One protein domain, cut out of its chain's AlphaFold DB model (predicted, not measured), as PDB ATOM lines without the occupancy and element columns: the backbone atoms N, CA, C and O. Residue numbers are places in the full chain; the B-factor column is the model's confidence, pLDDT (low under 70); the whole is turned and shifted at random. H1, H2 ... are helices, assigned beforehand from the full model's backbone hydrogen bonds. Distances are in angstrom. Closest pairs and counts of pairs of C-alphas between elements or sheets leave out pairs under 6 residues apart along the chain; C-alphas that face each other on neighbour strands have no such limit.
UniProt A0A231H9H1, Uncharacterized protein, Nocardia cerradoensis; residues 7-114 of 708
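Overview. This is residues 7 to 114 of the 708 residues of an uncharacterized protein of Nocardia cerradoensis (UniProt A0A231H9H1). Five helices, H1, H3, H6, H5 and H4, follow one another round a loose ring, and H2 covers one side of it, close to H1, H3, H5 and H6. Residues 105 to 114, of which 105 to 112 belong to H6, stand free and stick out as an arm. The printed part has 108 residues with six named helices, H1 to H6 in chain order, and no named strand; the class is all helix. It is compact, with a radius of gyration of the C-alphas of 14.3 A, and spans 49 by 33 by 22 A.

Arrangement. Begin at H6, residues 93 to 112, the longest helix. Its residues 93 to 99 alone touch H5, residues 82 to 89, in a helical hairpin at a shallow tilt of 28 degrees; the closest C-alphas, of Ala 87 and Ala 96, are 5.2 A apart. Its residues 93 to 101 alone touch H3, residues 43 to 52, closest at the C-alphas of Pro 43 and Lys 100, 5.8 A. H5 touches H4, residues 55 to 60, at the C-alphas of Gln 59 and Gly 89, 4.5 A. H1, residues 7 to 17, touches H3 only at their ends, closest at the C-alphas of Ile 10 and Val 49, 5.7 A. H1 and H4 only just touch, with 3 pairs of C-alphas within 8 A; the closest, of Gln 14 and Asp 57, are 6.7 A apart. H2, residues 28 to 40, is close to but not clearly touching H1; the closest C-alphas, of Ile 13 and Ile 34, are 7.3 A apart. H2, H3, H4, H5 and H6 have every O i to N i+4 pair within hydrogen-bond range, H1 6 of 7.

Along the chain. Find C-alpha 7 at (-21.068, -44.101, 8.094), where H1 begins, 15.9 A long. H2 measures 18.4 A and H3 14.3 A. H6 runs 28.3 A to C-alpha 112 at (-33.124, -15.076, 5.821).

Size, cuts and confidence. The C-alphas of Ala 22 and Asp 113 are the two farthest apart, 50.3 A. The printed part has no cut; the link from H4 to H5, residues 61 to 81, is long. Look for pLDDT under 70 at residues 19 to 24, 66 to 70 and 109 to 114.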
ATOM      1  N   GLY A   7     -21.644 -42.752   8.084       95.81
ATOM      2  CA  GLY A   7     -21.068 -44.101   8.094       95.81
ATOM      3  C   GLY A   7     -21.173 -44.827   6.751       95.81
ATOM      4  O   GLY A   7     -20.369 -45.715   6.457       95.81
ATOM      5  N   THR A   8     -22.150 -44.454   5.933       96.50
ATOM      6  CA  THR A   8     -22.328 -44.937   4.563       96.50
ATOM      7  C   THR A   8     -21.348 -44.246   3.620       96.50
ATOM      8  O   THR A   8     -20.689 -44.933   2.841       96.50
ATOM      9  N   LEU A   9     -21.182 -42.925   3.742       96.44
ATOM     10  CA  LEU A   9     -20.253 -42.167   2.902       96.44
ATOM     11  C   LEU A   9     -18.785 -42.564   3.143       96.44
ATOM     12  O   LEU A   9     -18.067 -42.783   2.175       96.44
ATOM     13  N   ILE A  10     -18.356 -42.754   4.400       97.06
ATOM     14  CA  ILE A  10     -16.995 -43.242   4.727       97.06
ATOM     15  C   ILE A  10     -16.675 -44.535   3.953       97.06
ATOM     16  O   ILE A  10     -15.660 -44.624   3.266       97.06
ATOM     17  N   LYS A  11     -17.583 -45.521   4.000       95.94
ATOM     18  CA  LYS A  11     -17.414 -46.814   3.313       95.94
ATOM     19  C   LYS A  11     -17.415 -46.688   1.794       95.94
ATOM     20  O   LYS A  11     -16.774 -47.483   1.113       95.94
ATOM     21  N   GLU A  12     -18.170 -45.744   1.245       94.31
ATOM     22  CA  GLU A  12     -18.224 -45.509  -0.198       94.31
ATOM     23  C   GLU A  12     -16.911 -44.925  -0.723       94.31
ATOM     24  O   GLU A  12     -16.414 -45.398  -1.745       94.31
ATOM     25  N   ILE A  13     -16.323 -43.982   0.016       93.88
ATOM     26  CA  ILE A  13     -15.009 -43.391  -0.263       93.88
ATOM     27  C   ILE A  13     -13.931 -44.487  -0.211       93.88
ATOM     28  O   ILE A  13     -13.342 -44.804  -1.243       93.88
ATOM     29  N   GLN A  14     -13.799 -45.180   0.925       92.88
ATOM     30  CA  GLN A  14     -12.814 -46.257   1.124       92.88
ATOM     31  C   GLN A  14     -12.966 -47.395   0.107       92.88
ATOM     32  O   GLN A  14     -12.015 -47.773  -0.569       92.88
ATOM     33  N   SER A  15     -14.190 -47.887  -0.117       90.62
ATOM     34  CA  SER A  15     -14.419 -48.936  -1.122       90.62
ATOM     35  C   SER A  15     -14.223 -48.463  -2.563       90.62
ATOM     36  O   SER A  15     -14.263 -49.288  -3.477       90.62
ATOM     37  N   THR A  16     -14.090 -47.160  -2.809       87.50
ATOM     38  CA  THR A  16     -13.730 -46.602  -4.117       87.50
ATOM     39  C   THR A  16     -12.215 -46.507  -4.274       87.50
ATOM     40  O   THR A  16     -11.732 -46.833  -5.356       87.50
ATOM     41  N   HIS A  17     -11.495 -46.170  -3.199       81.56
ATOM     42  CA  HIS A  17     -10.029 -46.188  -3.106       81.56
ATOM     43  C   HIS A  17      -9.453 -47.609  -3.257       81.56
ATOM     44  O   HIS A  17      -8.679 -47.860  -4.176       81.56
ATOM     45  N   ASP A  18      -9.962 -48.580  -2.487       72.94
ATOM     46  CA  ASP A  18      -9.508 -49.991  -2.424       72.94
ATOM     47  C   ASP A  18      -9.501 -50.776  -3.765       72.94
ATOM     48  O   ASP A  18      -9.069 -51.934  -3.826       72.94
ATOM     49  N   LYS A  19     -10.067 -50.234  -4.852       62.03
ATOM     50  CA  LYS A  19     -10.391 -51.010  -6.066       62.03
ATOM     51  C   LYS A  19      -9.248 -51.163  -7.070       62.03
ATOM     52  O   LYS A  19      -9.358 -52.033  -7.941       62.03
ATOM     53  N   THR A  20      -8.178 -50.373  -6.992       55.38
ATOM     54  CA  THR A  20      -7.199 -50.239  -8.087       55.38
ATOM     55  C   THR A  20      -5.743 -50.367  -7.640       55.38
ATOM     56  O   THR A  20      -4.970 -49.425  -7.709       55.38
ATOM     57  N   TRP A  21      -5.340 -51.616  -7.378       49.75
ATOM     58  CA  TRP A  21      -3.991 -52.149  -7.075       49.75
ATOM     59  C   TRP A  21      -2.847 -51.825  -8.076       49.75
ATOM     60  O   TRP A  21      -1.807 -52.488  -8.073       49.75
ATOM     61  N   ALA A  22      -3.036 -50.843  -8.956       56.16
ATOM     62  CA  ALA A  22      -2.044 -50.298  -9.879       56.16
ATOM     63  C   ALA A  22      -2.137 -48.765 -10.068       56.16
ATOM     64  O   ALA A  22      -1.190 -48.195 -10.599       56.16
ATOM     65  N   ASP A  23      -3.232 -48.120  -9.644       58.66
ATOM     66  CA  ASP A  23      -3.493 -46.679  -9.745       58.66
ATOM     67  C   ASP A  23      -4.497 -46.300  -8.632       58.66
ATOM     68  O   ASP A  23      -5.709 -46.313  -8.861       58.66
ATOM     69  N   ASP A  24      -4.021 -45.969  -7.426       67.38
ATOM     70  CA  ASP A  24      -4.842 -45.609  -6.246       67.38
ATOM     71  C   ASP A  24      -5.476 -44.200  -6.377       67.38
ATOM     72  O   ASP A  24      -5.447 -43.368  -5.474       67.38
ATOM     73  N   THR A  25      -6.014 -43.881  -7.558       75.88
ATOM     74  CA  THR A  25      -6.560 -42.561  -7.893       75.88
ATOM     75  C   THR A  25      -8.044 -42.642  -8.211       75.88
ATOM     76  O   THR A  25      -8.499 -43.453  -9.020       75.88
ATOM     77  N   TYR A  26      -8.811 -41.742  -7.604       86.44
ATOM     78  CA  TYR A  26     -10.203 -41.524  -7.968       86.44
ATOM     79  C   TYR A  26     -10.293 -41.013  -9.412       86.44
ATOM     80  O   TYR A  26      -9.484 -40.201  -9.861       86.44
ATOM     81  N   THR A  27     -11.318 -41.430 -10.154       88.56
ATOM     82  CA  THR A  27     -11.665 -40.746 -11.408       88.56
ATOM     83  C   THR A  27     -12.278 -39.377 -11.111       88.56
ATOM     84  O   THR A  27     -12.863 -39.157 -10.047       88.56
ATOM     85  N   LYS A  28     -12.202 -38.452 -12.080       89.75
ATOM     86  CA  LYS A  28     -12.754 -37.092 -11.951       89.75
ATOM     87  C   LYS A  28     -14.197 -37.096 -11.436       89.75
ATOM     88  O   LYS A  28     -14.528 -36.338 -10.529       89.75
ATOM     89  N   ASP A  29     -15.035 -37.958 -12.005       90.38
ATOM     90  CA  ASP A  29     -16.460 -38.008 -11.682       90.38
ATOM     91  C   ASP A  29     -16.713 -38.576 -10.275       90.38
ATOM     92  O   ASP A  29     -17.636 -38.124  -9.594       90.38
ATOM     93  N   GLN A  30     -15.872 -39.504  -9.797       91.94
ATOM     94  CA  GLN A  30     -15.924 -40.011  -8.419       91.94
ATOM     95  C   GLN A  30     -15.543 -38.916  -7.420       91.94
ATOM     96  O   GLN A  30     -16.342 -38.607  -6.537       91.94
ATOM     97  N   SER A  31     -14.385 -38.272  -7.597       92.94
ATOM     98  CA  SER A  31     -13.948 -37.174  -6.725       92.94
ATOM     99  C   SER A  31     -14.944 -36.016  -6.702       92.94
ATOM    100  O   SER A  31     -15.264 -35.513  -5.629       92.94
ATOM    101  N   LEU A  32     -15.491 -35.611  -7.854       93.56
ATOM    102  CA  LEU A  32     -16.486 -34.536  -7.920       93.56
ATOM    103  C   LEU A  32     -17.812 -34.926  -7.245       93.56
ATOM    104  O   LEU A  32     -18.432 -34.091  -6.589       93.56
ATOM    105  N   THR A  33     -18.232 -36.191  -7.354       94.69
ATOM    106  CA  THR A  33     -19.420 -36.702  -6.646       94.69
ATOM    107  C   THR A  33     -19.201 -36.703  -5.133       94.69
ATOM    108  O   THR A  33     -20.027 -36.165  -4.400       94.69
ATOM    109  N   ILE A  34     -18.066 -37.227  -4.664       95.31
ATOM    110  CA  ILE A  34     -17.730 -37.298  -3.236       95.31
ATOM    111  C   ILE A  34     -17.561 -35.894  -2.634       95.31
ATOM    112  O   ILE A  34     -18.129 -35.616  -1.581       95.31
ATOM    113  N   LEU A  35     -16.845 -34.978  -3.301       95.81
ATOM    114  CA  LEU A  35     -16.683 -33.591  -2.837       95.81
ATOM    115  C   LEU A  35     -18.027 -32.865  -2.717       95.81
ATOM    116  O   LEU A  35     -18.251 -32.149  -1.742       95.81
ATOM    117  N   LYS A  36     -18.947 -33.102  -3.657       95.50
ATOM    118  CA  LYS A  36     -20.313 -32.577  -3.598       95.50
ATOM    119  C   LYS A  36     -21.113 -33.151  -2.429       95.50
ATOM    120  O   LYS A  36     -21.848 -32.411  -1.780       95.50
ATOM    121  N   GLU A  37     -20.988 -34.444  -2.145       95.50
ATOM    122  CA  GLU A  37     -21.656 -35.056  -0.990       95.50
ATOM    123  C   GLU A  37     -21.078 -34.534   0.334       95.50
ATOM    124  O   GLU A  37     -21.847 -34.157   1.217       95.50
ATOM    125  N   LEU A  38     -19.751 -34.388   0.440       96.06
ATOM    126  CA  LEU A  38     -19.069 -33.760   1.579       96.06
ATOM    127  C   LEU A  38     -19.493 -32.295   1.791       96.06
ATOM    128  O   LEU A  38     -19.721 -31.877   2.933       96.06
ATOM    129  N   ASP A  39     -19.645 -31.506   0.724       94.94
ATOM    130  CA  ASP A  39     -20.132 -30.122   0.810       94.94
ATOM    131  C   ASP A  39     -21.610 -30.033   1.248       94.94
ATOM    132  O   ASP A  39     -21.998 -29.088   1.935       94.94
ATOM    133  N   GLN A  40     -22.418 -31.068   1.005       93.44
ATOM    134  CA  GLN A  40     -23.819 -31.121   1.454       93.44
ATOM    135  C   GLN A  40     -24.022 -31.570   2.913       93.44
ATOM    136  O   GLN A  40     -25.118 -31.397   3.448       93.44
ATOM    137  N   LEU A  41     -23.003 -32.122   3.581       94.06
ATOM    138  CA  LEU A  41     -23.101 -32.534   4.990       94.06
ATOM    139  C   LEU A  41     -23.253 -31.345   5.955       94.06
ATOM    140  O   LEU A  41     -22.745 -30.251   5.692       94.06
ATOM    141  N   SER A  42     -23.855 -31.572   7.128       92.38
ATOM    142  CA  SER A  42     -23.735 -30.622   8.242       92.38
ATOM    143  C   SER A  42     -22.277 -30.550   8.741       92.38
ATOM    144  O   SER A  42     -21.497 -31.464   8.464       92.38
ATOM    145  N   PRO A  43     -21.861 -29.505   9.485       95.31
ATOM    146  CA  PRO A  43     -20.505 -29.441  10.037       95.31
ATOM    147  C   PRO A  43     -20.135 -30.644  10.926       95.31
ATOM    148  O   PRO A  43     -19.003 -31.118  10.866       95.31
ATOM    149  N   GLU A  44     -21.080 -31.186  11.702       94.62
ATOM    150  CA  GLU A  44     -20.829 -32.334  12.591       94.62
ATOM    151  C   GLU A  44     -20.793 -33.667  11.826       94.62
ATOM    152  O   GLU A  44     -19.936 -34.518  12.085       94.62
ATOM    153  N   ASP A  45     -21.663 -33.833  10.826       96.00
ATOM    154  CA  ASP A  45     -21.634 -34.987   9.919       96.00
ATOM    155  C   ASP A  45     -20.336 -34.999   9.104       96.00
ATOM    156  O   ASP A  45     -19.670 -36.028   8.995       96.00
ATOM    157  N   PHE A  46     -19.923 -33.835   8.593       97.44
ATOM    158  CA  PHE A  46     -18.663 -33.658   7.878       97.44
ATOM    159  C   PHE A  46     -17.460 -34.020   8.752       97.44
ATOM    160  O   PHE A  46     -16.597 -34.783   8.326       97.44
ATOM    161  N   LYS A  47     -17.424 -33.540   9.999       97.50
ATOM    162  CA  LYS A  47     -16.385 -33.894  10.976       97.50
ATOM    163  C   LYS A  47     -16.376 -35.391  11.301       97.50
ATOM    164  O   LYS A  47     -15.312 -35.966  11.525       97.50
ATOM    165  N   THR A  48     -17.544 -36.031  11.307       97.50
ATOM    166  CA  THR A  48     -17.670 -37.484  11.488       97.50
ATOM    167  C   THR A  48     -17.073 -38.240  10.302       97.50
ATOM    168  O   THR A  48     -16.267 -39.142  10.519       97.50
ATOM    169  N   VAL A  49     -17.385 -37.836   9.064       97.50
ATOM    170  CA  VAL A  49     -16.775 -38.423   7.856       97.50
ATOM    171  C   VAL A  49     -15.269 -38.190   7.832       97.50
ATOM    172  O   VAL A  49     -14.522 -39.145   7.651       97.50
ATOM    173  N   TRP A  50     -14.807 -36.967   8.110       97.94
ATOM    174  CA  TRP A  50     -13.381 -36.635   8.155       97.94
ATOM    175  C   TRP A  50     -12.594 -37.583   9.060       97.94
ATOM    176  O   TRP A  50     -11.584 -38.126   8.632       97.94
ATOM    177  N   ASN A  51     -13.064 -37.801  10.294       97.31
ATOM    178  CA  ASN A  51     -12.391 -38.660  11.273       97.31
ATOM    179  C   ASN A  51     -12.512 -40.167  10.972       97.31
ATOM    180  O   ASN A  51     -11.807 -40.957  11.595       97.31
ATOM    181  N   GLY A  52     -13.429 -40.568  10.085       96.81
ATOM    182  CA  GLY A  52     -13.599 -41.955   9.646       96.81
ATOM    183  C   GLY A  52     -12.739 -42.344   8.440       96.81
ATOM    184  O   GLY A  52     -12.519 -43.533   8.221       96.81
ATOM    185  N   LEU A  53     -12.258 -41.352   7.689       96.06
ATOM    186  CA  LEU A  53     -11.259 -41.511   6.634       96.06
ATOM    187  C   LEU A  53      -9.847 -41.486   7.229       96.06
ATOM    188  O   LEU A  53      -9.606 -40.826   8.249       96.06
ATOM    189  N   ASP A  54      -8.891 -42.136   6.576       95.44
ATOM    190  CA  ASP A  54      -7.479 -41.898   6.869       95.44
ATOM    191  C   ASP A  54      -6.926 -40.691   6.084       95.44
ATOM    192  O   ASP A  54      -7.669 -39.894   5.503       95.44
ATOM    193  N   LYS A  55      -5.617 -40.459   6.180       95.06
ATOM    194  CA  LYS A  55      -4.983 -39.324   5.506       95.06
ATOM    195  C   LYS A  55      -4.891 -39.537   3.996       95.06
ATOM    196  O   LYS A  55      -5.064 -38.574   3.250       95.06
ATOM    197  N   ASP A  56      -4.609 -40.756   3.565       92.38
ATOM    198  CA  ASP A  56      -4.344 -41.071   2.169       92.38
ATOM    199  C   ASP A  56      -5.687 -41.072   1.407       92.38
ATOM    200  O   ASP A  56      -5.796 -40.379   0.394       92.38
ATOM    201  N   ASP A  57      -6.760 -41.616   2.012       93.00
ATOM    202  CA  ASP A  57      -8.175 -41.412   1.628       93.00
ATOM    203  C   ASP A  57      -8.469 -39.936   1.263       93.00
ATOM    204  O   ASP A  57      -9.016 -39.624   0.198       93.00
ATOM    205  N   ARG A  58      -8.127 -39.007   2.176       94.88
ATOM    206  CA  ARG A  58      -8.396 -37.562   2.035       94.88
ATOM    207  C   ARG A  58      -7.508 -36.897   0.991       94.88
ATOM    208  O   ARG A  58      -7.985 -36.002   0.289       94.88
ATOM    209  N   GLN A  59      -6.235 -37.281   0.906       93.69
ATOM    210  CA  GLN A  59      -5.288 -36.675  -0.028       93.69
ATOM    211  C   GLN A  59      -5.540 -37.137  -1.465       93.69
ATOM    212  O   GLN A  59      -5.603 -36.281  -2.351       93.69
ATOM    213  N   ASP A  60      -5.778 -38.429  -1.697       91.69
ATOM    214  CA  ASP A  60      -6.005 -38.985  -3.035       91.69
ATOM    215  C   ASP A  60      -7.330 -38.539  -3.649       91.69
ATOM    216  O   ASP A  60      -7.392 -38.292  -4.856       91.69
ATOM    217  N   LEU A  61      -8.356 -38.302  -2.825       92.25
ATOM    218  CA  LEU A  61      -9.621 -37.694  -3.252       92.25
ATOM    219  C   LEU A  61      -9.423 -36.347  -3.977       92.25
ATOM    220  O   LEU A  61     -10.236 -35.969  -4.827       92.25
ATOM    221  N   VAL A  62      -8.346 -35.625  -3.648       93.38
ATOM    222  CA  VAL A  62      -8.026 -34.278  -4.152       93.38
ATOM    223  C   VAL A  62      -6.644 -34.182  -4.811       93.38
ATOM    224  O   VAL A  62      -6.133 -33.078  -5.051       93.38
ATOM    225  N   THR A  63      -6.028 -35.327  -5.104       88.69
ATOM    226  CA  THR A  63      -4.864 -35.432  -5.986       88.69
ATOM    227  C   THR A  63      -5.315 -35.118  -7.414       88.69
ATOM    228  O   THR A  63      -6.439 -35.411  -7.810       88.69
ATOM    229  N   SER A  64      -4.479 -34.431  -8.194       74.12
ATOM    230  CA  SER A  64      -4.869 -33.960  -9.527       74.12
ATOM    231  C   SER A  64      -4.981 -35.119 -10.524       74.12
ATOM    232  O   SER A  64      -4.017 -35.853 -10.745       74.12
ATOM    233  N   ILE A  65      -6.136 -35.252 -11.174       74.88
ATOM    234  CA  ILE A  65      -6.472 -36.417 -12.003       74.88
ATOM    235  C   ILE A  65      -6.157 -36.108 -13.472       74.88
ATOM    236  O   ILE A  65      -6.657 -35.129 -14.033       74.88
ATOM    237  N   GLY A  66      -5.336 -36.954 -14.104       62.75
ATOM    238  CA  GLY A  66      -4.979 -36.834 -15.525       62.75
ATOM    239  C   GLY A  66      -3.901 -35.788 -15.845       62.75
ATOM    240  O   GLY A  66      -3.965 -35.154 -16.893       62.75
ATOM    241  N   LEU A  67      -2.907 -35.580 -14.970       56.28
ATOM    242  CA  LEU A  67      -1.830 -34.585 -15.171       56.28
ATOM    243  C   LEU A  67      -0.922 -34.816 -16.400       56.28
ATOM    244  O   LEU A  67      -0.173 -33.913 -16.770       56.28
ATOM    245  N   SER A  68      -0.966 -35.991 -17.036       61.56
ATOM    246  CA  SER A  68      -0.333 -36.229 -18.345       61.56
ATOM    247  C   SER A  68      -0.974 -35.417 -19.473       61.56
ATOM    248  O   SER A  68      -0.358 -35.205 -20.521       61.56
ATOM    249  N   ASP A  69      -2.201 -34.952 -19.253       57.56
ATOM    250  CA  ASP A  69      -3.069 -34.369 -20.254       57.56
ATOM    251  C   ASP A  69      -3.220 -32.875 -19.948       57.56
ATOM    252  O   ASP A  69      -3.459 -32.474 -18.808       57.56
ATOM    253  N   ALA A  70      -3.180 -32.017 -20.971       61.69
ATOM    254  CA  ALA A  70      -3.334 -30.564 -20.799       61.69
ATOM    255  C   ALA A  70      -4.713 -30.121 -20.244       61.69
ATOM    256  O   ALA A  70      -4.939 -28.930 -20.043       61.69
ATOM    257  N   ASN A  71      -5.616 -31.079 -20.001       70.25
ATOM    258  CA  ASN A  71      -6.973 -30.910 -19.484       70.25
ATOM    259  C   ASN A  71      -7.179 -31.564 -18.097       70.25
ATOM    260  O   ASN A  71      -8.328 -31.693 -17.668       70.25
ATOM    261  N   GLY A  72      -6.111 -32.010 -17.420       80.38
ATOM    262  CA  GLY A  72      -6.194 -32.622 -16.090       80.38
ATOM    263  C   GLY A  72      -6.939 -31.734 -15.087       80.38
ATOM    264  O   GLY A  72      -6.700 -30.525 -15.011       80.38
ATOM    265  N   TRP A  73      -7.869 -32.321 -14.332       88.31
ATOM    266  CA  TRP A  73      -8.693 -31.584 -13.371       88.31
ATOM    267  C   TRP A  73      -8.031 -31.595 -11.993       88.31
ATOM    268  O   TRP A  73      -7.611 -32.636 -11.486       88.31
ATOM    269  N   ASP A  74      -7.929 -30.408 -11.402       91.19
ATOM    270  CA  ASP A  74      -7.341 -30.179 -10.089       91.19
ATOM    271  C   ASP A  74      -8.422 -29.607  -9.158       91.19
ATOM    272  O   ASP A  74      -8.754 -28.422  -9.280       91.19
ATOM    273  N   PRO A  75      -8.960 -30.412  -8.222       91.31
ATOM    274  CA  PRO A  75      -9.990 -29.977  -7.279       91.31
ATOM    275  C   PRO A  75      -9.594 -28.740  -6.466       91.31
ATOM    276  O   PRO A  75     -10.444 -27.929  -6.107       91.31
ATOM    277  N   ARG A  76      -8.292 -28.532  -6.226       93.25
ATOM    278  CA  ARG A  76      -7.756 -27.383  -5.472       93.25
ATOM    279  C   ARG A  76      -7.793 -26.073  -6.276       93.25
ATOM    280  O   ARG A  76      -7.493 -25.005  -5.739       93.25
ATOM    281  N   LYS A  77      -8.144 -26.138  -7.566       92.62
ATOM    282  CA  LYS A  77      -8.377 -24.987  -8.459       92.62
ATOM    283  C   LYS A  77      -9.847 -24.820  -8.859       92.62
ATOM    284  O   LYS A  77     -10.175 -23.795  -9.451       92.62
ATOM    285  N   ASP A  78     -10.702 -25.792  -8.555       92.81
ATOM    286  CA  ASP A  78     -12.129 -25.768  -8.872       92.81
ATOM    287  C   ASP A  78     -12.853 -24.697  -8.036       92.81
ATOM    288  O   ASP A  78     -12.655 -24.634  -6.826       92.81
ATOM    289  N   SER A  79     -13.649 -23.816  -8.651       92.88
ATOM    290  CA  SER A  79     -14.236 -22.664  -7.943       92.88
ATOM    291  C   SER A  79     -15.136 -23.060  -6.781       92.88
ATOM    292  O   SER A  79     -15.198 -22.330  -5.791       92.88
ATOM    293  N   ASP A  80     -15.801 -24.204  -6.900       93.06
ATOM    294  CA  ASP A  80     -16.893 -24.586  -6.013       93.06
ATOM    295  C   ASP A  80     -16.339 -25.318  -4.776       93.06
ATOM    296  O   ASP A  80     -16.822 -25.134  -3.656       93.06
ATOM    297  N   TYR A  81     -15.249 -26.074  -4.966       94.62
ATOM    298  CA  TYR A  81     -14.649 -26.940  -3.945       94.62
ATOM    299  C   TYR A  81     -13.239 -26.536  -3.500       94.62
ATOM    300  O   TYR A  81     -12.727 -27.148  -2.570       94.62
ATOM    301  N   LYS A  82     -12.592 -25.528  -4.105       96.06
ATOM    302  CA  LYS A  82     -11.173 -25.175  -3.870       96.06
ATOM    303  C   LYS A  82     -10.752 -25.121  -2.401       96.06
ATOM    304  O   LYS A  82      -9.671 -25.597  -2.067       96.06
ATOM    305  N   GLU A  83     -11.563 -24.513  -1.540       96.69
ATOM    306  CA  GLU A  83     -11.242 -24.336  -0.118       96.69
ATOM    307  C   GLU A  83     -11.325 -25.674   0.638       96.69
ATOM    308  O   GLU A  83     -10.368 -26.056   1.312       96.69
ATOM    309  N   LEU A  84     -12.397 -26.444   0.422       96.88
ATOM    310  CA  LEU A  84     -12.556 -27.805   0.941       96.88
ATOM    311  C   LEU A  84     -11.470 -28.760   0.420       96.88
ATOM    312  O   LEU A  84     -10.859 -29.497   1.192       96.88
ATOM    313  N   ALA A  85     -11.204 -28.728  -0.884       96.69
ATOM    314  CA  ALA A  85     -10.237 -29.593  -1.543       96.69
ATOM    315  C   ALA A  85      -8.791 -29.269  -1.147       96.69
ATOM    316  O   ALA A  85      -7.972 -30.175  -0.995       96.69
ATOM    317  N   LYS A  86      -8.468 -27.988  -0.924       96.94
ATOM    318  CA  LYS A  86      -7.196 -27.595  -0.309       96.94
ATOM    319  C   LYS A  86      -7.090 -28.172   1.103       96.94
ATOM    320  O   LYS A  86      -6.089 -28.810   1.403       96.94
ATOM    321  N   ALA A  87      -8.110 -27.986   1.943       97.50
ATOM    322  CA  ALA A  87      -8.080 -28.444   3.329       97.50
ATOM    323  C   ALA A  87      -7.919 -29.971   3.443       97.50
ATOM    324  O   ALA A  87      -7.058 -30.429   4.190       97.50
ATOM    325  N   LEU A  88      -8.669 -30.750   2.650       96.75
ATOM    326  CA  LEU A  88      -8.508 -32.208   2.514       96.75
ATOM    327  C   LEU A  88      -7.076 -32.588   2.107       96.75
ATOM    328  O   LEU A  88      -6.451 -33.447   2.724       96.75
ATOM    329  N   GLY A  89      -6.529 -31.901   1.103       95.88
ATOM    330  CA  GLY A  89      -5.207 -32.187   0.552       95.88
ATOM    331  C   GLY A  89      -4.047 -31.795   1.465       95.88
ATOM    332  O   GLY A  89      -2.976 -32.396   1.373       95.88
ATOM    333  N   ASP A  90      -4.258 -30.814   2.338       96.44
ATOM    334  CA  ASP A  90      -3.312 -30.369   3.365       96.44
ATOM    335  C   ASP A  90      -3.514 -31.118   4.706       96.44
ATOM    336  O   ASP A  90      -2.773 -30.873   5.657       96.44
ATOM    337  N   ASP A  91      -4.488 -32.039   4.777       97.12
ATOM    338  CA  ASP A  91      -4.916 -32.786   5.974       97.12
ATOM    339  C   ASP A  91      -5.303 -31.879   7.166       97.12
ATOM    340  O   ASP A  91      -5.021 -32.166   8.330       97.12
ATOM    341  N   ASN A  92      -5.953 -30.747   6.870       98.06
ATOM    342  CA  ASN A  92      -6.270 -29.696   7.838       98.06
ATOM    343  C   ASN A  92      -7.780 -29.609   8.144       98.06
ATOM    344  O   ASN A  92      -8.537 -28.923   7.451       98.06
ATOM    345  N   LEU A  93      -8.207 -30.265   9.230       97.44
ATOM    346  CA  LEU A  93      -9.600 -30.249   9.695       97.44
ATOM    347  C   LEU A  93     -10.090 -28.838  10.061       97.44
ATOM    348  O   LEU A  93     -11.252 -28.525   9.811       97.44
ATOM    349  N   ASP A  94      -9.241 -27.977  10.628       97.44
ATOM    350  CA  ASP A  94      -9.657 -26.640  11.068       97.44
ATOM    351  C   ASP A  94      -9.986 -25.732   9.870       97.44
ATOM    352  O   ASP A  94     -10.995 -25.023   9.890       97.44
ATOM    353  N   GLU A  95      -9.202 -25.805   8.786       97.56
ATOM    354  CA  GLU A  95      -9.527 -25.127   7.519       97.56
ATOM    355  C   GLU A  95     -10.811 -25.687   6.885       97.56
ATOM    356  O   GLU A  95     -11.663 -24.917   6.430       97.56
ATOM    357  N   ALA A  96     -11.004 -27.010   6.907       97.00
ATOM    358  CA  ALA A  96     -12.209 -27.634   6.363       97.00
ATOM    359  C   ALA A  96     -13.469 -27.238   7.156       97.00
ATOM    360  O   ALA A  96     -14.496 -26.887   6.574       97.00
ATOM    361  N   MET A  97     -13.388 -27.215   8.489       97.44
ATOM    362  CA  MET A  97     -14.481 -26.762   9.355       97.44
ATOM    363  C   MET A  97     -14.754 -25.264   9.200       97.44
ATOM    364  O   MET A  97     -15.917 -24.860   9.228       97.44
ATOM    365  N   ALA A  98     -13.729 -24.432   8.983       95.75
ATOM    366  CA  ALA A  98     -13.914 -23.016   8.671       95.75
ATOM    367  C   ALA A  98     -14.711 -22.824   7.367       95.75
ATOM    368  O   ALA A  98     -15.674 -22.053   7.361       95.75
ATOM    369  N   TYR A  99     -14.394 -23.581   6.310       95.19
ATOM    370  CA  TYR A  99     -15.179 -23.607   5.068       95.19
ATOM    371  C   TYR A  99     -16.630 -24.047   5.314       95.19
ATOM    372  O   TYR A  99     -17.560 -23.329   4.944       95.19
ATOM    373  N   LYS A 100     -16.855 -25.176   6.002       95.44
ATOM    374  CA  LYS A 100     -18.209 -25.690   6.289       95.44
ATOM    375  C   LYS A 100     -19.050 -24.707   7.109       95.44
ATOM    376  O   LYS A 100     -20.231 -24.524   6.820       95.44
ATOM    377  N   ASN A 101     -18.448 -24.032   8.088       91.88
ATOM    378  CA  ASN A 101     -19.116 -23.002   8.886       91.88
ATOM    379  C   ASN A 101     -19.400 -21.730   8.069       91.88
ATOM    380  O   ASN A 101     -20.467 -21.136   8.225       91.88
ATOM    381  N   ALA A 102     -18.506 -21.332   7.159       90.94
ATOM    382  CA  ALA A 102     -18.750 -20.223   6.239       90.94
ATOM    383  C   ALA A 102     -19.872 -20.545   5.233       90.94
ATOM    384  O   ALA A 102     -20.746 -19.706   5.023       90.94
ATOM    385  N   GLN A 103     -19.905 -21.758   4.669       88.25
ATOM    386  CA  GLN A 103     -20.989 -22.222   3.792       88.25
ATOM    387  C   GLN A 103     -22.329 -22.267   4.530       88.25
ATOM    388  O   GLN A 103     -23.316 -21.735   4.026       88.25
ATOM    389  N   LYS A 104     -22.358 -22.808   5.756       86.12
ATOM    390  CA  LYS A 104     -23.546 -22.753   6.617       86.12
ATOM    391  C   LYS A 104     -23.996 -21.310   6.857       86.12
ATOM    392  O   LYS A 104     -25.163 -21.010   6.662       86.12
ATOM    393  N   THR A 105     -23.075 -20.404   7.184       80.25
ATOM    394  CA  THR A 105     -23.396 -18.983   7.406       80.25
ATOM    395  C   THR A 105     -23.961 -18.313   6.149       80.25
ATOM    396  O   THR A 105     -24.908 -17.539   6.246       80.25
ATOM    397  N   LYS A 106     -23.431 -18.621   4.955       80.56
ATOM    398  CA  LYS A 106     -24.001 -18.143   3.683       80.56
ATOM    399  C   LYS A 106     -25.406 -18.691   3.451       80.56
ATOM    400  O   LYS A 106     -26.292 -17.905   3.147       80.56
ATOM    401  N   GLN A 107     -25.622 -19.995   3.635       74.69
ATOM    402  CA  GLN A 107     -26.946 -20.607   3.491       74.69
ATOM    403  C   GLN A 107     -27.951 -20.038   4.498       74.69
ATOM    404  O   GLN A 107     -29.078 -19.746   4.117       74.69
ATOM    405  N   ASP A 108     -27.552 -19.849   5.757       71.06
ATOM    406  CA  ASP A 108     -28.402 -19.269   6.798       71.06
ATOM    407  C   ASP A 108     -28.769 -17.806   6.455       71.06
ATOM    408  O   ASP A 108     -29.933 -17.427   6.587       71.06
ATOM    409  N   ASN A 109     -27.829 -17.019   5.910       66.88
ATOM    410  CA  ASN A 109     -28.071 -15.643   5.448       66.88
ATOM    411  C   ASN A 109     -28.959 -15.575   4.184       66.88
ATOM    412  O   ASN A 109     -29.943 -14.836   4.155       66.88
ATOM    413  N   GLU A 110     -28.671 -16.370   3.148       66.56
ATOM    414  CA  GLU A 110     -29.488 -16.433   1.922       66.56
ATOM    415  C   GLU A 110     -30.908 -16.960   2.209       66.56
ATOM    416  O   GLU A 110     -31.873 -16.557   1.559       66.56
ATOM    417  N   LYS A 111     -31.071 -17.814   3.231       61.19
ATOM    418  CA  LYS A 111     -32.381 -18.246   3.742       61.19
ATOM    419  C   LYS A 111     -33.132 -17.155   4.506       61.19
ATOM    420  O   LYS A 111     -34.363 -17.185   4.494       61.19
ATOM    421  N   THR A 112     -32.451 -16.223   5.181       57.62
ATOM    422  CA  THR A 112     -33.124 -15.076   5.821       57.62
ATOM    423  C   THR A 112     -33.619 -14.033   4.820       57.62
ATOM    424  O   THR A 112     -34.601 -13.361   5.119       57.62
ATOM    425  N   ASP A 113     -33.019 -13.962   3.627       62.41
ATOM    426  CA  ASP A 113     -33.452 -13.067   2.541       62.41
ATOM    427  C   ASP A 113     -34.572 -13.663   1.661       62.41
ATOM    428  O   ASP A 113     -35.165 -12.967   0.831       62.41
ATOM    429  N   ALA A 114     -34.902 -14.949   1.828       69.31
ATOM    430  CA  ALA A 114     -36.032 -15.563   1.140       69.31
ATOM    431  C   ALA A 114     -37.359 -14.975   1.670       69.31
ATOM    432  O   ALA A 114     -37.599 -15.034   2.878       69.31
TER     433      ALA A 114